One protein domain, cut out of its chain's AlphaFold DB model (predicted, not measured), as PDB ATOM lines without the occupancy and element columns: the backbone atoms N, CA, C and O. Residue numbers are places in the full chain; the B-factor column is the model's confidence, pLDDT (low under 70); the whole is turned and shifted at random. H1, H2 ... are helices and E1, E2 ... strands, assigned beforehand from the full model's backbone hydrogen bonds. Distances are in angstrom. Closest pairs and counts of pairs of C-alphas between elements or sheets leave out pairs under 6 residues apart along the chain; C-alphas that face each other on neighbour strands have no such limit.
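AT A GLANCE: This is residues 8 to 158 of the 165 residues of the protein "SMI1/KNR4 family protein" of Streptomyces sp. SW4 (UniProt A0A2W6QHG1). This model has little regular structure: a small twisted sheet near its middle with H3 on one face and H4 on the other, a helical hairpin of H1 and H2 off to one side, and long loops. The 151 printed residues run H1 H2 H3 E1 E2 E3 E4 H4, mixed in class, with 54 in named elements. E1 to E4 form a meander, each strand the antiparallel neighbour of the one before. It is compact, radius of gyration of the C-alphas 14.8 A, spanning 46 by 32 by 31 A.

IN THESE COORDINATES: H1, residues 16 to 26, 15.2 A, begins at C-alpha (4.247, -120.530, 9.956). H2 is 34 to 40, H3 97 to 104, E1 107 to 112, E2 118 to 122, E3 131 to 134, E4 138 to 141. H4, 150 to 158, ends at C-alpha (28.576, -128.448, 14.856).

HOW THE PARTS SIT: N 110 and O 119 of E1 and E2, N 120 and O 132 of E2 and E3, and N 133 and O 140 of E3 and E4 are each 2.8 A apart. H3 and H4 are on opposite faces. H1 and H2 touch, C-alphas of Trp 16 and Ala 39 closest at 5.1 A. Each O i to N i+4 pair is within hydrogen-bond range in H1, H2 and H4, 3 of 4 in H3.

THE WHOLE: The printed part has no cut; H2 to H3 is a long link. No printed residue is under 70 in pLDDT.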
ATOM      1  N   GLU A   8      17.459-136.549   7.418       90.44
ATOM      2  CA  GLU A   8      17.164-137.790   8.131       90.44
ATOM      3  C   GLU A   8      17.092-137.640   9.656       90.44
ATOM      4  O   GLU A   8      16.510-138.489  10.322       90.44
ATOM      5  N   SER A   9      17.682-136.574  10.204       89.25
ATOM      6  CA  SER A   9      17.694-136.301  11.646       89.25
ATOM      7  C   SER A   9      16.649-135.277  12.079       89.25
ATOM      8  O   SER A   9      16.381-135.159  13.269       89.25
ATOM      9  N   ARG A  10      16.066-134.534  11.128       92.50
ATOM     10  CA  ARG A  10      15.108-133.462  11.407       92.50
ATOM     11  C   ARG A  10      13.723-134.020  11.668       92.50
ATOM     12  O   ARG A  10      13.206-134.811  10.881       92.50
ATOM     13  N   GLU A  11      13.073-133.457  12.672       94.25
ATOM     14  CA  GLU A  11      11.621-133.485  12.733       94.25
ATOM     15  C   GLU A  11      11.044-132.518  11.685       94.25
ATOM     16  O   GLU A  11      11.651-131.471  11.412       94.25
ATOM     17  N   PRO A  12       9.884-132.824  11.075       96.12
ATOM     18  CA  PRO A  12       9.256-131.941  10.099       96.12
ATOM     19  C   PRO A  12       9.100-130.513  10.634       96.12
ATOM     20  O   PRO A  12       8.737-130.310  11.792       96.12
ATOM     21  N   ALA A  13       9.369-129.514   9.791       97.50
ATOM     22  CA  ALA A  13       9.128-128.121  10.146       97.50
ATOM     23  C   ALA A  13       7.646-127.908  10.493       97.50
ATOM     24  O   ALA A  13       6.763-128.482   9.852       97.50
ATOM     25  N   LEU A  14       7.381-127.076  11.499       97.75
ATOM     26  CA  LEU A  14       6.032-126.887  12.034       97.75
ATOM     27  C   LEU A  14       5.149-126.052  11.091       97.75
ATOM     28  O   LEU A  14       3.932-126.214  11.071       97.75
ATOM     29  N   GLY A  15       5.762-125.186  10.280       98.44
ATOM     30  CA  GLY A  15       5.066-124.235   9.420       98.44
ATOM     31  C   GLY A  15       4.646-122.959  10.156       98.44
ATOM     32  O   GLY A  15       4.409-122.950  11.363       98.44
ATOM     33  N   TRP A  16       4.538-121.860   9.406       98.56
ATOM     34  CA  TRP A  16       4.247-120.530   9.956       98.56
ATOM     35  C   TRP A  16       2.901-120.433  10.681       98.56
ATOM     36  O   TRP A  16       2.813-119.739  11.689       98.56
ATOM     37  N   GLU A  17       1.868-121.127  10.201       98.50
ATOM     38  CA  GLU A  17       0.535-121.108  10.818       98.50
ATOM     39  C   GLU A  17       0.553-121.726  12.220       98.50
ATOM     40  O   GLU A  17       0.082-121.114  13.175       98.50
ATOM     41  N   ALA A  18       1.157-122.906  12.363       98.50
ATOM     42  CA  ALA A  18       1.232-123.592  13.646       98.50
ATOM     43  C   ALA A  18       2.224-122.922  14.611       98.50
ATOM     44  O   ALA A  18       1.959-122.884  15.811       98.50
ATOM     45  N   VAL A  19       3.313-122.318  14.112       98.75
ATOM     46  CA  VAL A  19       4.170-121.449  14.939       98.75
ATOM     47  C   VAL A  19       3.378-120.249  15.460       98.75
ATOM     48  O   VAL A  19       3.411-119.987  16.656       98.75
ATOM     49  N   ALA A  20       2.623-119.554  14.603       98.69
ATOM     50  CA  ALA A  20       1.825-118.397  15.014       98.69
ATOM     51  C   ALA A  20       0.714-118.769  16.013       98.69
ATOM     52  O   ALA A  20       0.447-118.007  16.942       98.69
ATOM     53  N   ALA A  21       0.086-119.938  15.852       98.69
ATOM     54  CA  ALA A  21      -0.887-120.458  16.811       98.69
ATOM     55  C   ALA A  21      -0.238-120.719  18.180       98.69
ATOM     56  O   ALA A  21      -0.737-120.236  19.194       98.69
ATOM     57  N   TRP A  22       0.918-121.392  18.202       98.62
ATOM     58  CA  TRP A  22       1.669-121.638  19.433       98.62
ATOM     59  C   TRP A  22       2.115-120.330  20.108       98.62
ATOM     60  O   TRP A  22       1.975-120.174  21.320       98.62
ATOM     61  N   GLU A  23       2.610-119.365  19.326       98.75
ATOM     62  CA  GLU A  23       2.989-118.018  19.777       98.75
ATOM     63  C   GLU A  23       1.810-117.295  20.451       98.75
ATOM     64  O   GLU A  23       1.951-116.754  21.551       98.75
ATOM     65  N   ALA A  24       0.625-117.339  19.832       98.56
ATOM     66  CA  ALA A  24      -0.588-116.730  20.370       98.56
ATOM     67  C   ALA A  24      -1.061-117.402  21.670       98.56
ATOM     68  O   ALA A  24      -1.405-116.703  22.623       98.56
ATOM     69  N   GLU A  25      -1.042-118.736  21.733       98.31
ATOM     70  CA  GLU A  25      -1.408-119.506  22.931       98.31
ATOM     71  C   GLU A  25      -0.474-119.232  24.118       98.31
ATOM     72  O   GLU A  25      -0.916-119.226  25.266       98.31
ATOM     73  N   ASN A  26       0.807-118.971  23.847       98.31
ATOM     74  CA  ASN A  26       1.833-118.754  24.869       98.31
ATOM     75  C   ASN A  26       2.129-117.270  25.140       98.31
ATOM     76  O   ASN A  26       2.975-116.963  25.982       98.31
ATOM     77  N   GLY A  27       1.448-116.351  24.443       97.88
ATOM     78  CA  GLY A  27       1.602-114.908  24.622       97.88
ATOM     79  C   GLY A  27       2.998-114.388  24.272       97.88
ATOM     80  O   GLY A  27       3.487-113.467  24.924       97.88
ATOM     81  N   VAL A  28       3.665-114.981  23.278       98.19
ATOM     82  CA  VAL A  28       5.061-114.672  22.944       98.19
ATOM     83  C   VAL A  28       5.292-114.656  21.440       98.19
ATOM     84  O   VAL A  28       4.636-115.376  20.704       98.19
ATOM     85  N   VAL A  29       6.269-113.872  20.983       98.38
ATOM     86  CA  VAL A  29       6.860-114.037  19.646       98.38
ATOM     87  C   VAL A  29       8.257-114.606  19.833       98.38
ATOM     88  O   VAL A  29       9.089-113.996  20.514       98.38
ATOM     89  N   LEU A  30       8.524-115.763  19.237       98.75
ATOM     90  CA  LEU A  30       9.796-116.460  19.358       98.75
ATOM     91  C   LEU A  30      10.948-115.605  18.797       98.75
ATOM     92  O   LEU A  30      10.772-114.838  17.843       98.75
ATOM     93  N   PRO A  31      12.149-115.679  19.387       98.50
ATOM     94  CA  PRO A  31      13.310-114.976  18.863       98.50
ATOM     95  C   PRO A  31      13.780-115.577  17.539       98.50
ATOM     96  O   PRO A  31      13.823-116.794  17.355       98.50
ATOM     97  N   GLU A  32      14.159-114.705  16.609       98.19
ATOM     98  CA  GLU A  32      14.946-115.120  15.453       98.19
ATOM     99  C   GLU A  32      16.386-115.426  15.896       98.19
ATOM    100  O   GLU A  32      16.877-114.780  16.825       98.19
ATOM    101  N   PRO A  33      17.072-116.388  15.254       97.75
ATOM    102  CA  PRO A  33      16.627-117.176  14.095       97.75
ATOM    103  C   PRO A  33      15.861-118.471  14.442       97.75
ATOM    104  O   PRO A  33      15.529-119.248  13.544       97.75
ATOM    105  N   TYR A  34      15.581-118.745  15.722       98.56
ATOM    106  CA  TYR A  34      14.878-119.969  16.137       98.56
ATOM    107  C   TYR A  34      13.452-120.043  15.577       98.56
ATOM    108  O   TYR A  34      13.027-121.095  15.100       98.56
ATOM    109  N   ARG A  35      12.742-118.911  15.562       98.62
ATOM    110  CA  ARG A  35      11.390-118.799  15.003       98.62
ATOM    111  C   ARG A  35      11.320-119.278  13.549       98.62
ATOM    112  O   ARG A  35      10.559-120.199  13.248       98.62
ATOM    113  N   SER A  36      12.150-118.721  12.664       98.44
ATOM    114  CA  SER A  36      12.215-119.150  11.258       98.44
ATOM    115  C   SER A  36      12.699-120.596  11.109       98.44
ATOM    116  O   SER A  36      12.234-121.326  10.234       98.44
ATOM    117  N   PHE A  37      13.609-121.053  11.973       98.19
ATOM    118  CA  PHE A  37      14.078-122.439  11.955       98.19
ATOM    119  C   PHE A  37      12.960-123.448  12.224       98.19
ATOM    120  O   PHE A  37      12.808-124.392  11.446       98.19
ATOM    121  N   VAL A  38      12.157-123.233  13.266       98.38
ATOM    122  CA  VAL A  38      11.028-124.118  13.588       98.38
ATOM    123  C   VAL A  38       9.961-124.071  12.495       98.38
ATOM    124  O   VAL A  38       9.403-125.108  12.128       98.38
ATOM    125  N   ALA A  39       9.708-122.888  11.929       98.38
ATOM    126  CA  ALA A  39       8.718-122.713  10.875       98.38
ATOM    127  C   ALA A  39       9.123-123.376   9.545       98.38
ATOM    128  O   ALA A  39       8.267-123.948   8.870       98.38
ATOM    129  N   GLU A  40      10.403-123.320   9.157       98.00
ATOM    130  CA  GLU A  40      10.825-123.600   7.770       98.00
ATOM    131  C   GLU A  40      11.905-124.677   7.599       98.00
ATOM    132  O   GLU A  40      12.218-125.072   6.464       98.00
ATOM    133  N   ILE A  41      12.552-125.108   8.684       96.69
ATOM    134  CA  ILE A  41      13.698-126.025   8.626       96.69
ATOM    135  C   ILE A  41      13.411-127.321   9.376       96.69
ATOM    136  O   ILE A  41      13.486-128.378   8.747       96.69
ATOM    137  N   ALA A  42      13.133-127.250  10.680       97.06
ATOM    138  CA  ALA A  42      12.872-128.419  11.515       97.06
ATOM    139  C   ALA A  42      12.218-128.028  12.846       97.06
ATOM    140  O   ALA A  42      12.664-127.081  13.491       97.06
ATOM    141  N   ASN A  43      11.225-128.790  13.305       97.19
ATOM    142  CA  ASN A  43      10.648-128.636  14.643       97.19
ATOM    143  C   ASN A  43      11.337-129.576  15.641       97.19
ATOM    144  O   ASN A  43      10.695-130.437  16.236       97.19
ATOM    145  N   GLY A  44      12.657-129.451  15.762       95.88
ATOM    146  CA  GLY A  44      13.496-130.380  16.519       95.88
ATOM    147  C   GLY A  44      14.286-131.339  15.629       95.88
ATOM    148  O   GLY A  44      14.185-131.327  14.400       95.88
ATOM    149  N   SER A  45      15.146-132.132  16.252       95.69
ATOM    150  CA  SER A  45      16.024-133.079  15.576       95.69
ATOM    151  C   SER A  45      16.556-134.106  16.575       95.69
ATOM    152  O   SER A  45      16.923-133.751  17.691       95.69
ATOM    153  N   ALA A  46      16.665-135.366  16.150       92.38
ATOM    154  CA  ALA A  46      17.277-136.436  16.947       92.38
ATOM    155  C   ALA A  46      18.784-136.212  17.184       92.38
ATOM    156  O   ALA A  46      19.379-136.803  18.081       92.38
ATOM    157  N   LEU A  47      19.401-135.355  16.366       89.88
ATOM    158  CA  LEU A  47      20.713-134.769  16.619       89.88
ATOM    159  C   LEU A  47      20.546-133.354  17.160       89.88
ATOM    160  O   LEU A  47      19.611-132.643  16.794       89.88
ATOM    161  N   GLY A  48      21.504-132.877  17.929       85.69
ATOM    162  CA  GLY A  48      21.563-131.461  18.221       85.69
ATOM    163  C   GLY A  48      22.597-131.134  19.266       85.69
ATOM    164  O   GLY A  48      23.252-132.039  19.787       85.69
ATOM    165  N   PRO A  49      22.727-129.836  19.558       88.94
ATOM    166  CA  PRO A  49      23.600-129.397  20.624       88.94
ATOM    167  C   PRO A  49      23.331-130.067  21.978       88.94
ATOM    168  O   PRO A  49      24.313-130.467  22.598       88.94
ATOM    169  N   PRO A  50      22.069-130.277  22.416       92.19
ATOM    170  CA  PRO A  50      21.803-131.054  23.620       92.19
ATOM    171  C   PRO A  50      22.193-132.520  23.404       92.19
ATOM    172  O   PRO A  50      21.722-133.160  22.457       92.19
ATOM    173  N   ARG A  51      23.060-133.051  24.271       90.25
ATOM    174  CA  ARG A  51      23.604-134.411  24.109       90.25
ATOM    175  C   ARG A  51      22.591-135.513  24.419       90.25
ATOM    176  O   ARG A  51      22.689-136.585  23.820       90.25
ATOM    177  N   ASP A  52      21.625-135.261  25.300       91.06
ATOM    178  CA  ASP A  52      20.571-136.221  25.628       91.06
ATOM    179  C   ASP A  52      19.301-135.958  24.804       91.06
ATOM    180  O   ASP A  52      18.468-135.099  25.109       91.06
ATOM    181  N   GLY A  53      19.162-136.716  23.714       88.56
ATOM    182  CA  GLY A  53      17.958-136.722  22.877       88.56
ATOM    183  C   GLY A  53      17.878-135.620  21.816       88.56
ATOM    184  O   GLY A  53      16.869-135.550  21.115       88.56
ATOM    185  N   GLY A  54      18.923-134.800  21.657       94.62
ATOM    186  CA  GLY A  54      19.008-133.792  20.602       94.62
ATOM    187  C   GLY A  54      18.124-132.567  20.840       94.62
ATOM    188  O   GLY A  54      17.786-132.208  21.969       94.62
ATOM    189  N   LEU A  55      17.775-131.880  19.750       96.94
ATOM    190  CA  LEU A  55      16.968-130.665  19.804       96.94
ATOM    191  C   LEU A  55      15.477-131.014  19.922       96.94
ATOM    192  O   LEU A  55      14.896-131.611  19.016       96.94
ATOM    193  N   GLN A  56      14.836-130.591  21.005       96.75
ATOM    194  CA  GLN A  56      13.424-130.853  21.260       96.75
ATOM    195  C   GLN A  56      12.501-130.065  20.314       96.75
ATOM    196  O   GLN A  56      12.776-128.904  19.989       96.75
ATOM    197  N   PRO A  57      11.368-130.664  19.904       97.44
ATOM    198  CA  PRO A  57      10.266-129.934  19.295       97.44
ATOM    199  C   PRO A  57       9.748-128.792  20.167       97.44
ATOM    200  O   PRO A  57       9.707-128.901  21.392       97.44
ATOM    201  N   LEU A  58       9.279-127.718  19.526       98.31
ATOM    202  CA  LEU A  58       8.731-126.541  20.195       98.31
ATOM    203  C   LEU A  58       7.639-126.930  21.204       98.31
ATOM    204  O   LEU A  58       6.660-127.593  20.865       98.31
ATOM    205  N   GLY A  59       7.826-126.509  22.457       96.00
ATOM    206  CA  GLY A  59       6.898-126.767  23.560       96.00
ATOM    207  C   GLY A  59       6.987-128.168  24.176       96.00
ATOM    208  O   GLY A  59       6.338-128.408  25.193       96.00
ATOM    209  N   ARG A  60       7.789-129.089  23.621       96.56
ATOM    210  CA  ARG A  60       8.044-130.397  24.237       96.56
ATOM    211  C   ARG A  60       9.092-130.263  25.343       96.56
ATOM    212  O   ARG A  60      10.068-129.534  25.205       96.56
ATOM    213  N   LEU A  61       8.891-131.007  26.427       96.44
ATOM    214  CA  LEU A  61       9.820-131.072  27.552       96.44
ATOM    215  C   LEU A  61      10.589-132.405  27.538       96.44
ATOM    216  O   LEU A  61      10.002-133.437  27.182       96.44
ATOM    217  N   PRO A  62      11.878-132.412  27.924       95.19
ATOM    218  CA  PRO A  62      12.621-133.639  28.198       95.19
ATOM    219  C   PRO A  62      11.930-134.506  29.256       95.19
ATOM    220  O   PRO A  62      11.235-134.002  30.133       95.19
ATOM    221  N   ARG A  63      12.152-135.826  29.219       91.81
ATOM    222  CA  ARG A  63      11.502-136.772  30.148       91.81
ATOM    223  C   ARG A  63      11.820-136.493  31.622       91.81
ATOM    224  O   ARG A  63      10.976-136.765  32.468       91.81
ATOM    225  N   ALA A  64      13.031-136.023  31.911       93.25
ATOM    226  CA  ALA A  64      13.502-135.737  33.265       93.25
ATOM    227  C   ALA A  64      13.142-134.321  33.752       93.25
ATOM    228  O   ALA A  64      13.491-133.964  34.873       93.25
ATOM    229  N   TRP A  65      12.448-133.528  32.926       95.44
ATOM    230  CA  TRP A  65      12.070-132.163  33.266       95.44
ATOM    231  C   TRP A  65      11.255-132.115  34.573       95.44
ATOM    232  O   TRP A  65      10.342-132.933  34.733       95.44
ATOM    233  N   PRO A  66      11.546-131.176  35.492       93.25
ATOM    234  CA  PRO A  66      10.889-131.130  36.794       93.25
ATOM    235  C   PRO A  66       9.404-130.747  36.681       93.25
ATOM    236  O   PRO A  66       9.014-129.899  35.873       93.25
ATOM    237  N   ASP A  67       8.560-131.369  37.509       93.12
ATOM    238  CA  ASP A  67       7.117-131.100  37.558       93.12
ATOM    239  C   ASP A  67       6.820-129.852  38.405       93.12
ATOM    240  O   ASP A  67       6.437-129.938  39.569       93.12
ATOM    241  N   LEU A  68       7.048-128.682  37.805       92.69
ATOM    242  CA  LEU A  68       6.867-127.359  38.425       92.69
ATOM    243  C   LEU A  68       5.589-126.652  37.942       92.69
ATOM    244  O   LEU A  68       5.437-125.436  38.058       92.69
ATOM    245  N   GLY A  69       4.656-127.408  37.358       91.62
ATOM    246  CA  GLY A  69       3.425-126.870  36.790       91.62
ATOM    247  C   GLY A  69       3.575-126.303  35.367       91.62
ATOM    248  O   GLY A  69       4.508-126.644  34.633       91.62
ATOM    249  N   PRO A  70       2.598-125.495  34.910       93.19
ATOM    250  CA  PRO A  70       2.539-125.054  33.524       93.19
ATOM    251  C   PRO A  70       3.650-124.054  33.201       93.19
ATOM    252  O   PRO A  70       3.903-123.108  33.945       93.19
ATOM    253  N   ARG A  71       4.256-124.217  32.025       96.38
ATOM    254  CA  ARG A  71       5.243-123.264  31.516       96.38
ATOM    255  C   ARG A  71       4.568-122.005  30.966       96.38
ATOM    256  O   ARG A  71       3.458-122.065  30.443       96.38
ATOM    257  N   GLN A  72       5.270-120.879  31.037       98.06
ATOM    258  CA  GLN A  72       4.822-119.552  30.613       98.06
ATOM    259  C   GLN A  72       5.895-118.856  29.754       98.06
ATOM    260  O   GLN A  72       6.563-117.930  30.225       98.06
ATOM    261  N   PRO A  73       6.081-119.262  28.482       98.12
ATOM    262  CA  PRO A  73       7.084-118.653  27.606       98.12
ATOM    263  C   PRO A  73       6.916-117.132  27.445       98.12
ATOM    264  O   PRO A  73       7.902-116.414  27.408       98.12
ATOM    265  N   GLY A  74       5.686-116.606  27.420       98.25
ATOM    266  CA  GLY A  74       5.436-115.163  27.308       98.25
ATOM    267  C   GLY A  74       5.650-114.336  28.579       98.25
ATOM    268  O   GLY A  74       5.594-113.108  28.512       98.25
ATOM    269  N   GLY A  75       5.889-114.962  29.736       98.00
ATOM    270  CA  GLY A  75       6.206-114.231  30.967       98.00
ATOM    271  C   GLY A  75       7.622-113.653  30.936       98.00
ATOM    272  O   GLY A  75       8.438-114.085  30.133       98.00
ATOM    273  N   LEU A  76       7.933-112.666  31.780       97.50
ATOM    274  CA  LEU A  76       9.273-112.069  31.845       97.50
ATOM    275  C   LEU A  76      10.266-113.046  32.494       97.50
ATOM    276  O   LEU A  76      10.030-113.474  33.622       97.50
ATOM    277  N   PHE A  77      11.363-113.379  31.804       97.56
ATOM    278  CA  PHE A  77      12.427-114.201  32.392       97.56
ATOM    279  C   PHE A  77      12.965-113.538  33.680       97.56
ATOM    280  O   PHE A  77      13.216-112.329  33.662       97.56
ATOM    281  N   PRO A  78      13.115-114.276  34.797       96.31
ATOM    282  CA  PRO A  78      13.281-113.668  36.120       96.31
ATOM    283  C   PRO A  78      14.680-113.103  36.404       96.31
ATOM    284  O   PRO A  78      14.849-112.419  37.412       96.31
ATOM    285  N   LEU A  79      15.678-113.379  35.557       96.44
ATOM    286  CA  LEU A  79      17.075-113.003  35.790       96.44
ATOM    287  C   LEU A  79      17.664-112.200  34.626       96.44
ATOM    288  O   LEU A  79      17.324-112.407  33.463       96.44
ATOM    289  N   GLU A  80      18.608-111.316  34.942       95.12
ATOM    290  CA  GLU A  80      19.371-110.541  33.949       95.12
ATOM    291  C   GLU A  80      20.840-110.982  33.839       95.12
ATOM    292  O   GLU A  80      21.532-110.615  32.888       95.12
ATOM    293  N   SER A  81      21.313-111.788  34.791       95.62
ATOM    294  CA  SER A  81      22.677-112.310  34.874       95.62
ATOM    295  C   SER A  81      22.674-113.774  35.303       95.62
ATOM    296  O   SER A  81      21.668-114.274  35.809       95.62
ATOM    297  N   ALA A  82      23.812-114.446  35.115       96.38
ATOM    298  CA  ALA A  82      24.048-115.762  35.694       96.38
ATOM    299  C   ALA A  82      23.786-115.739  37.205       96.38
ATOM    300  O   ALA A  82      24.069-114.737  37.873       96.38
ATOM    301  N   TRP A  83      23.275-116.848  37.725       97.06
ATOM    302  CA  TRP A  83      23.061-117.035  39.151       97.06
ATOM    303  C   TRP A  83      23.318-118.495  39.508       97.06
ATOM    304  O   TRP A  83      22.604-119.390  39.059       97.06
ATOM    305  N   VAL A  84      24.376-118.712  40.283       96.06
ATOM    306  CA  VAL A  84      24.700-119.997  40.903       96.06
ATOM    307  C   VAL A  84      24.172-119.906  42.322       96.06
ATOM    308  O   VAL A  84      24.801-119.291  43.178       96.06
ATOM    309  N   TRP A  85      22.960-120.409  42.541       95.12
ATOM    310  CA  TRP A  85      22.318-120.304  43.849       95.12
ATOM    311  C   TRP A  85      22.963-121.235  44.881       95.12
ATOM    312  O   TRP A  85      22.886-120.937  46.064       95.12
ATOM    313  N   GLU A  86      23.661-122.300  44.458       92.31
ATOM    314  CA  GLU A  86      24.475-123.135  45.363       92.31
ATOM    315  C   GLU A  86      25.558-122.317  46.099       92.31
ATOM    316  O   GLU A  86      25.864-122.594  47.258       92.31
ATOM    317  N   ASP A  87      26.085-121.272  45.453       92.62
ATOM    318  CA  ASP A  87      27.112-120.383  46.009       92.62
ATOM    319  C   ASP A  87      26.524-119.162  46.751       92.62
ATOM    320  O   ASP A  87      27.264-118.344  47.307       92.62
ATOM    321  N   ASP A  88      25.199-118.987  46.741       90.88
ATOM    322  CA  ASP A  88      24.523-117.822  47.308       90.88
ATOM    323  C   ASP A  88      23.988-118.138  48.714       90.88
ATOM    324  O   ASP A  88      22.861-118.581  48.905       90.88
ATOM    325  N   GLU A  89      24.799-117.853  49.739       89.94
ATOM    326  CA  GLU A  89      24.440-118.079  51.152       89.94
ATOM    327  C   GLU A  89      23.210-117.274  51.625       89.94
ATOM    328  O   GLU A  89      22.724-117.479  52.740       89.94
ATOM    329  N   SER A  90      22.728-116.312  50.828       88.06
ATOM    330  CA  SER A  90      21.582-115.471  51.185       88.06
ATOM    331  C   SER A  90      20.231-116.068  50.797       88.06
ATOM    332  O   SER A  90      19.195-115.513  51.177       88.06
ATOM    333  N   VAL A  91      20.236-117.185  50.068       87.06
ATOM    334  CA  VAL A  91      19.032-117.839  49.563       87.06
ATOM    335  C   VAL A  91      18.931-119.258  50.094       87.06
ATOM    336  O   VAL A  91      19.924-119.958  50.271       87.06
ATOM    337  N   ASP A  92      17.701-119.673  50.356       86.69
ATOM    338  CA  ASP A  92      17.392-121.078  50.562       86.69
ATOM    339  C   ASP A  92      16.944-121.638  49.211       86.69
ATOM    340  O   ASP A  92      15.932-121.196  48.658       86.69
ATOM    341  N   ALA A  93      17.735-122.554  48.652       78.19
ATOM    342  CA  ALA A  93      17.481-123.105  47.327       78.19
ATOM    343  C   ALA A  93      16.157-123.888  47.255       78.19
ATOM    344  O   ALA A  93      15.586-124.005  46.173       78.19
ATOM    345  N   ASP A  94      15.648-124.373  48.391       80.88
ATOM    346  CA  ASP A  94      14.374-125.093  48.450       80.88
ATOM    347  C   ASP A  94      13.157-124.143  48.494       80.88
ATOM    348  O   ASP A  94      12.045-124.561  48.169       80.88
ATOM    349  N   ASP A  95      13.353-122.867  48.857       84.25
ATOM    350  CA  ASP A  95      12.267-121.908  49.117       84.25
ATOM    351  C   ASP A  95      12.285-120.660  48.204       84.25
ATOM    352  O   ASP A  95      11.318-119.887  48.207       84.25
ATOM    353  N   ASP A  96      13.346-120.411  47.420       92.12
ATOM    354  CA  ASP A  96      13.402-119.224  46.556       92.12
ATOM    355  C   ASP A  96      12.561-119.397  45.272       92.12
ATOM    356  O   ASP A  96      12.927-120.156  44.368       92.12
ATOM    357  N   PRO A  97      11.469-118.626  45.096       92.38
ATOM    358  CA  PRO A  97      10.556-118.792  43.965       92.38
ATOM    359  C   PRO A  97      11.189-118.456  42.608       92.38
ATOM    360  O   PRO A  97      10.616-118.772  41.563       92.38
ATOM    361  N   ARG A  98      12.350-117.787  42.585       94.38
ATOM    362  CA  ARG A  98      13.074-117.506  41.339       94.38
ATOM    363  C   ARG A  98      13.645-118.779  40.726       94.38
ATOM    364  O   ARG A  98      13.766-118.822  39.503       94.38
ATOM    365  N   ILE A  99      13.956-119.792  41.537       95.00
ATOM    366  CA  ILE A  99      14.479-121.077  41.063       95.00
ATOM    367  C   ILE A  99      13.403-121.774  40.226       95.00
ATOM    368  O   ILE A  99      13.612-122.012  39.042       95.00
ATOM    369  N   ASP A 100      12.187-121.947  40.740       95.12
ATOM    370  CA  ASP A 100      11.088-122.501  39.935       95.12
ATOM    371  C   ASP A 100      10.756-121.634  38.707       95.12
ATOM    372  O   ASP A 100      10.428-122.133  37.619       95.12
ATOM    373  N   ALA A 101      10.862-120.310  38.854       96.12
ATOM    374  CA  ALA A 101      10.585-119.374  37.775       96.12
ATOM    375  C   ALA A 101      11.574-119.496  36.603       96.12
ATOM    376  O   ALA A 101      11.143-119.338  35.459       96.12
ATOM    377  N   VAL A 102      12.863-119.808  36.825       96.94
ATOM    378  CA  VAL A 102      13.821-119.978  35.708       96.94
ATOM    379  C   VAL A 102      13.480-121.183  34.832       96.94
ATOM    380  O   VAL A 102      13.679-121.136  33.615       96.94
ATOM    381  N   PHE A 103      12.896-122.233  35.414       97.19
ATOM    382  CA  PHE A 103      12.407-123.385  34.659       97.19
ATOM    383  C   PHE A 103      11.098-123.065  33.931       97.19
ATOM    384  O   PHE A 103      10.881-123.508  32.801       97.19
ATOM    385  N   THR A 104      10.197-122.297  34.535       97.12
ATOM    386  CA  THR A 104       8.819-122.189  34.037       97.12
ATOM    387  C   THR A 104       8.554-120.962  33.168       97.12
ATOM    388  O   THR A 104       7.726-121.056  32.261       97.12
ATOM    389  N   VAL A 105       9.254-119.842  33.358       97.88
ATOM    390  CA  VAL A 105       8.876-118.535  32.793       97.88
ATOM    391  C   VAL A 105       9.887-118.028  31.759       97.88
ATOM    392  O   VAL A 105      11.091-118.197  31.907       97.88
ATOM    393  N   GLY A 106       9.405-117.370  30.700       98.31
ATOM    394  CA  GLY A 106      10.226-116.516  29.831       98.31
ATOM    395  C   GLY A 106      11.204-117.228  28.905       98.31
ATOM    396  O   GLY A 106      12.042-116.581  28.275       98.31
ATOM    397  N   SER A 107      11.093-118.543  28.756       98.56
ATOM    398  CA  SER A 107      11.986-119.352  27.925       98.56
ATOM    399  C   SER A 107      11.229-120.386  27.092       98.56
ATOM    400  O   SER A 107      10.042-120.615  27.318       98.56
ATOM    401  N   VAL A 108      11.911-121.056  26.162       98.50
ATOM    402  CA  VAL A 108      11.542-122.380  25.622       98.50
ATOM    403  C   VAL A 108      12.667-123.374  25.883       98.50
ATOM    404  O   VAL A 108      13.831-122.982  25.921       98.50
ATOM    405  N   VAL A 109      12.328-124.651  26.065       98.31
ATOM    406  CA  VAL A 109      13.318-125.710  26.306       98.31
ATOM    407  C   VAL A 109      13.816-126.245  24.970       98.31
ATOM    408  O   VAL A 109      13.023-126.696  24.147       98.31
ATOM    409  N   LEU A 110      15.127-126.182  24.753       98.44
ATOM    410  CA  LEU A 110      15.788-126.681  23.548       98.44
ATOM    411  C   LEU A 110      16.175-128.155  23.678       98.44
ATOM    412  O   LEU A 110      16.225-128.855  22.675       98.44
ATOM    413  N   GLY A 111      16.439-128.645  24.886       97.56
ATOM    414  CA  GLY A 111      16.749-130.052  25.131       97.56
ATOM    415  C   GLY A 111      17.506-130.265  26.430       97.56
ATOM    416  O   GLY A 111      17.728-129.318  27.184       97.56
ATOM    417  N   SER A 112      17.874-131.517  26.693       97.00
ATOM    418  CA  SER A 112      18.650-131.891  27.873       97.00
ATOM    419  C   SER A 112      20.106-132.149  27.502       97.00
ATOM    420  O   SER A 112      20.390-132.762  26.473       97.00
ATOM    421  N   GLU A 113      21.031-131.655  28.321       95.06
ATOM    422  CA  GLU A 113      22.453-131.950  28.148       95.06
ATOM    423  C   GLU A 113      22.791-133.336  28.711       95.06
ATOM    424  O   GLU A 113      23.436-134.130  28.037       95.06
ATOM    425  N   ASP A 114      22.327-133.654  29.918       93.88
ATOM    426  CA  ASP A 114      22.746-134.846  30.671       93.88
ATOM    427  C   ASP A 114      21.624-135.451  31.539       93.88
ATOM    428  O   ASP A 114      21.872-136.236  32.456       93.88
ATOM    429  N   GLY A 115      20.373-135.083  31.265       92.44
ATOM    430  CA  GLY A 115      19.205-135.493  32.037       92.44
ATOM    431  C   GLY A 115      18.973-134.691  33.320       92.44
ATOM    432  O   GLY A 115      17.950-134.917  33.962       92.44
ATOM    433  N   GLN A 116      19.874-133.785  33.708       93.31
ATOM    434  CA  GLN A 116      19.733-132.909  34.885       93.31
ATOM    435  C   GLN A 116      19.858-131.426  34.515       93.31
ATOM    436  O   GLN A 116      19.199-130.580  35.115       93.31
ATOM    437  N   SER A 117      20.630-131.132  33.473       96.12
ATOM    438  CA  SER A 117      20.824-129.806  32.904       96.12
ATOM    439  C   SER A 117      20.054-129.651  31.594       96.12
ATOM    440  O   SER A 117      19.938-130.584  30.784       96.12
ATOM    441  N   TYR A 118      19.541-128.448  31.357       98.06
ATOM    442  CA  TYR A 118      18.681-128.142  30.222       98.06
ATOM    443  C   TYR A 118      19.088-126.854  29.533       98.06
ATOM    444  O   TYR A 118      19.317-125.824  30.168       98.06
ATOM    445  N   TRP A 119      19.089-126.900  28.206       98.31
ATOM    446  CA  TRP A 119      19.285-125.722  27.380       98.31
ATOM    447  C   TRP A 119      17.961-124.995  27.189       98.31
ATOM    448  O   TRP A 119      16.966-125.578  26.751       98.31
ATOM    449  N   LEU A 120      17.965-123.706  27.491       98.62
ATOM    450  CA  LEU A 120      16.846-122.794  27.366       98.62
ATOM    451  C   LEU A 120      17.161-121.742  26.309       98.62
ATOM    452  O   LEU A 120      18.284-121.257  26.214       98.62
ATOM    453  N   LEU A 121      16.146-121.337  25.556       98.75
ATOM    454  CA  LEU A 121      16.185-120.128  24.742       98.75
ATOM    455  C   LEU A 121      15.302-119.078  25.394       98.75
ATOM    456  O   LEU A 121      14.097-119.296  25.544       98.75
ATOM    457  N   LEU A 122      15.882-117.940  25.760       98.69
ATOM    458  CA  LEU A 122      15.132-116.860  26.389       98.69
ATOM    459  C   LEU A 122      14.237-116.172  25.359       98.69
ATOM    460  O   LEU A 122      14.677-115.776  24.279       98.69
ATOM    461  N   THR A 123      12.962-116.019  25.685       98.56
ATOM    462  CA  THR A 123      11.939-115.520  24.752       98.56
ATOM    463  C   THR A 123      11.448-114.113  25.083       98.56
ATOM    464  O   THR A 123      10.904-113.431  24.209       98.56
ATOM    465  N   THR A 124      11.721-113.635  26.296       97.12
ATOM    466  CA  THR A 124      11.344-112.311  26.801       97.12
ATOM    467  C   THR A 124      12.471-111.707  27.648       97.12
ATOM    468  O   THR A 124      13.449-112.375  27.979       97.12
ATOM    469  N   GLY A 125      12.338-110.424  27.993       94.69
ATOM    470  CA  GLY A 125      13.292-109.711  28.846       94.69
ATOM    471  C   GLY A 125      14.539-109.185  28.122       94.69
ATOM    472  O   GLY A 125      14.659-109.323  26.902       94.69
ATOM    473  N   PRO A 126      15.469-108.546  28.860       94.88
ATOM    474  CA  PRO A 126      16.650-107.889  28.287       94.88
ATOM    475  C   PRO A 126      17.612-108.845  27.575       94.88
ATOM    476  O   PRO A 126      18.315-108.437  26.655       94.88
ATOM    477  N   ARG A 127      17.617-110.117  27.988       96.81
ATOM    478  CA  ARG A 127      18.475-111.195  27.469       96.81
ATOM    479  C   ARG A 127      17.769-112.050  26.402       96.81
ATOM    480  O   ARG A 127      18.200-113.156  26.083       96.81
ATOM    481  N   ARG A 128      16.643-111.571  25.857       97.75
ATOM    482  CA  ARG A 128      15.842-112.287  24.853       97.75
ATOM    483  C   ARG A 128      16.688-112.709  23.647       97.75
ATOM    484  O   ARG A 128      17.322-111.880  23.004       97.75
ATOM    485  N   GLY A 129      16.550-113.972  23.250       98.12
ATOM    486  CA  GLY A 129      17.228-114.577  22.104       98.12
ATOM    487  C   GLY A 129      18.521-115.299  22.464       98.12
ATOM    488  O   GLY A 129      19.037-116.036  21.628       98.12
ATOM    489  N   GLU A 130      19.004-115.136  23.693       98.44
ATOM    490  CA  GLU A 130      20.174-115.844  24.194       98.44
ATOM    491  C   GLU A 130      19.845-117.274  24.610       98.44
ATOM    492  O   GLU A 130      18.741-117.576  25.079       98.44
ATOM    493  N   VAL A 131      20.841-118.146  24.464       98.50
ATOM    494  CA  VAL A 131      20.799-119.520  24.957       98.50
ATOM    495  C   VAL A 131      21.453-119.589  26.330       98.50
ATOM    496  O   VAL A 131      22.557-119.082  26.531       98.50
ATOM    497  N   TRP A 132      20.750-120.192  27.280       98.50
ATOM    498  CA  TRP A 132      21.168-120.351  28.672       98.50
ATOM    499  C   TRP A 132      21.068-121.828  29.062       98.50
ATOM    500  O   TRP A 132      20.298-122.577  28.463       98.50
ATOM    501  N   MET A 133      21.838-122.252  30.056       97.88
ATOM    502  CA  MET A 133      21.770-123.587  30.640       97.88
ATOM    503  C   MET A 133      21.302-123.473  32.085       97.88
ATOM    504  O   MET A 133      21.878-122.703  32.851       97.88
ATOM    505  N   VAL A 134      20.265-124.227  32.442       97.81
ATOM    506  CA  VAL A 134      19.768-124.360  33.817       97.81
ATOM    507  C   VAL A 134      20.038-125.776  34.316       97.81
ATOM    508  O   VAL A 134      19.859-126.730  33.558       97.81
ATOM    509  N   GLY A 135      20.454-125.909  35.568       96.06
ATOM    510  CA  GLY A 135      20.619-127.177  36.275       96.06
ATOM    511  C   GLY A 135      20.112-127.063  37.709       96.06
ATOM    512  O   GLY A 135      19.382-126.133  38.037       96.06
ATOM    513  N   ASP A 136      20.505-128.003  38.557       91.56
ATOM    514  CA  ASP A 136      20.189-128.045  39.989       91.56
ATOM    515  C   ASP A 136      20.977-127.023  40.821       91.56
ATOM    516  O   ASP A 136      20.477-126.566  41.844       91.56
ATOM    517  N   VAL A 137      22.175-126.637  40.377       93.31
ATOM    518  CA  VAL A 137      23.064-125.696  41.093       93.31
ATOM    519  C   VAL A 137      22.898-124.231  40.682       93.31
ATOM    520  O   VAL A 137      23.331-123.316  41.389       93.31
ATOM    521  N   GLY A 138      22.328-123.981  39.505       96.62
ATOM    522  CA  GLY A 138      22.331-122.645  38.939       96.62
ATOM    523  C   GLY A 138      21.799-122.535  37.523       96.62
ATOM    524  O   GLY A 138      21.417-123.506  36.864       96.62
ATOM    525  N   VAL A 139      21.852-121.303  37.029       97.62
ATOM    526  CA  VAL A 139      21.606-120.971  35.633       97.62
ATOM    527  C   VAL A 139      22.682-120.027  35.108       97.62
ATOM    528  O   VAL A 139      23.029-119.021  35.733       97.62
ATOM    529  N   VAL A 140      23.215-120.353  33.934       97.25
ATOM    530  CA  VAL A 140      24.309-119.616  33.298       97.25
ATOM    531  C   VAL A 140      24.032-119.387  31.809       97.25
ATOM    532  O   VAL A 140      23.429-120.242  31.157       97.25
ATOM    533  N   PRO A 141      24.462-118.255  31.228       97.38
ATOM    534  CA  PRO A 141      24.428-118.062  29.784       97.38
ATOM    535  C   PRO A 141      25.387-119.031  29.080       97.38
ATOM    536  O   PRO A 141      26.398-119.451  29.644       97.38
ATOM    537  N   ALA A 142      25.107-119.345  27.815       95.62
ATOM    538  CA  ALA A 142      26.080-120.015  26.963       95.62
ATOM    539  C   ALA A 142      27.378-119.172  26.862       95.62
ATOM    540  O   ALA A 142      27.293-117.942  26.791       95.62
ATOM    541  N   PRO A 143      28.567-119.801  26.791       89.81
ATOM    542  CA  PRO A 143      29.880-119.160  26.997       89.81
ATOM    543  C   PRO A 143      30.344-118.192  25.893       89.81
ATOM    544  O   PRO A 143      31.501-117.780  25.863       89.81
ATOM    545  N   GLY A 144      29.465-117.830  24.963       86.94
ATOM    546  CA  GLY A 144      29.775-116.872  23.913       86.94
ATOM    547  C   GLY A 144      30.062-115.466  24.424       86.94
ATOM    548  O   GLY A 144      29.431-115.007  25.371       86.94
ATOM    549  N   GLU A 145      30.941-114.752  23.719       86.00
ATOM    550  CA  GLU A 145      31.198-113.322  23.925       86.00
ATOM    551  C   GLU A 145      30.987-112.546  22.605       86.00
ATOM    552  O   GLU A 145      31.834-112.626  21.707       86.00
ATOM    553  N   PRO A 146      29.867-111.807  22.433       86.56
ATOM    554  CA  PRO A 146      28.708-111.733  23.335       86.56
ATOM    555  C   PRO A 146      27.975-113.081  23.453       86.56
ATOM    556  O   PRO A 146      28.144-113.952  22.594       86.56
ATOM    557  N   THR A 147      27.142-113.232  24.493       92.69
ATOM    558  CA  THR A 147      26.376-114.464  24.760       92.69
ATOM    559  C   THR A 147      25.681-114.965  23.501       92.69
ATOM    560  O   THR A 147      25.025-114.207  22.785       92.69
ATOM    561  N   TRP A 148      25.845-116.256  23.221       96.38
ATOM    562  CA  TRP A 148      25.345-116.842  21.988       96.38
ATOM    563  C   TRP A 148      23.823-116.861  21.931       96.38
ATOM    564  O   TRP A 148      23.139-117.263  22.876       96.38
ATOM    565  N   GLY A 149      23.308-116.488  20.762       97.25
ATOM    566  CA  GLY A 149      21.952-116.815  20.364       97.25
ATOM    567  C   GLY A 149      21.856-118.235  19.812       97.25
ATOM    568  O   GLY A 149      22.826-118.997  19.775       97.25
ATOM    569  N   PHE A 150      20.658-118.596  19.353       97.75
ATOM    570  CA  PHE A 150      20.372-119.945  18.861       97.75
ATOM    571  C   PHE A 150      21.310-120.406  17.733       97.75
ATOM    572  O   PHE A 150      21.760-121.550  17.732       97.75
ATOM    573  N   GLU A 151      21.610-119.544  16.756       96.06
ATOM    574  CA  GLU A 151      22.426-119.954  15.609       96.06
ATOM    575  C   GLU A 151      23.905-120.124  15.973       96.06
ATOM    576  O   GLU A 151      24.517-121.103  15.543       96.06
ATOM    577  N   GLU A 152      24.479-119.216  16.760       95.69
ATOM    578  CA  GLU A 152      25.857-119.322  17.242       95.69
ATOM    579  C   GLU A 152      26.048-120.588  18.080       95.69
ATOM    580  O   GLU A 152      26.979-121.353  17.828       95.69
ATOM    581  N   TRP A 153      25.109-120.866  18.987       96.31
ATOM    582  CA  TRP A 153      25.110-122.075  19.812       96.31
ATOM    583  C   TRP A 153      25.060-123.358  18.965       96.31
ATOM    584  O   TRP A 153      25.861-124.274  19.160       96.31
ATOM    585  N   VAL A 154      24.193-123.406  17.947       95.50
ATOM    586  CA  VAL A 154      24.129-124.531  16.997       95.50
ATOM    587  C   VAL A 154      25.427-124.681  16.191       95.50
ATOM    588  O   VAL A 154      25.873-125.803  15.940       95.50
ATOM    589  N   ARG A 155      26.039-123.575  15.750       93.62
ATOM    590  CA  ARG A 155      27.288-123.608  14.970       93.62
ATOM    591  C   ARG A 155      28.466-124.114  15.798       93.62
ATOM    592  O   ARG A 155      29.255-124.886  15.258       93.62
ATOM    593  N   HIS A 156      28.568-123.706  17.063       92.81
ATOM    594  CA  HIS A 156      29.628-124.157  17.972       92.81
ATOM    595  C   HIS A 156      29.555-125.661  18.229       92.81
ATOM    596  O   HIS A 156      30.551-126.365  18.092       92.81
ATOM    597  N   TRP A 157      28.358-126.191  18.490       92.62
ATOM    598  CA  TRP A 157      28.175-127.641  18.570       92.62
ATOM    599  C   TRP A 157      28.648-128.348  17.297       92.62
ATOM    600  O   TRP A 157      29.388-129.330  17.349       92.62
ATOM    601  N   HIS A 158      28.255-127.826  16.135       91.62
ATOM    602  CA  HIS A 158      28.576-128.448  14.856       91.62
ATOM    603  C   HIS A 158      30.082-128.413  14.523       91.62
ATOM    604  O   HIS A 158      30.538-129.228  13.720       91.62
TER     605      HIS A 158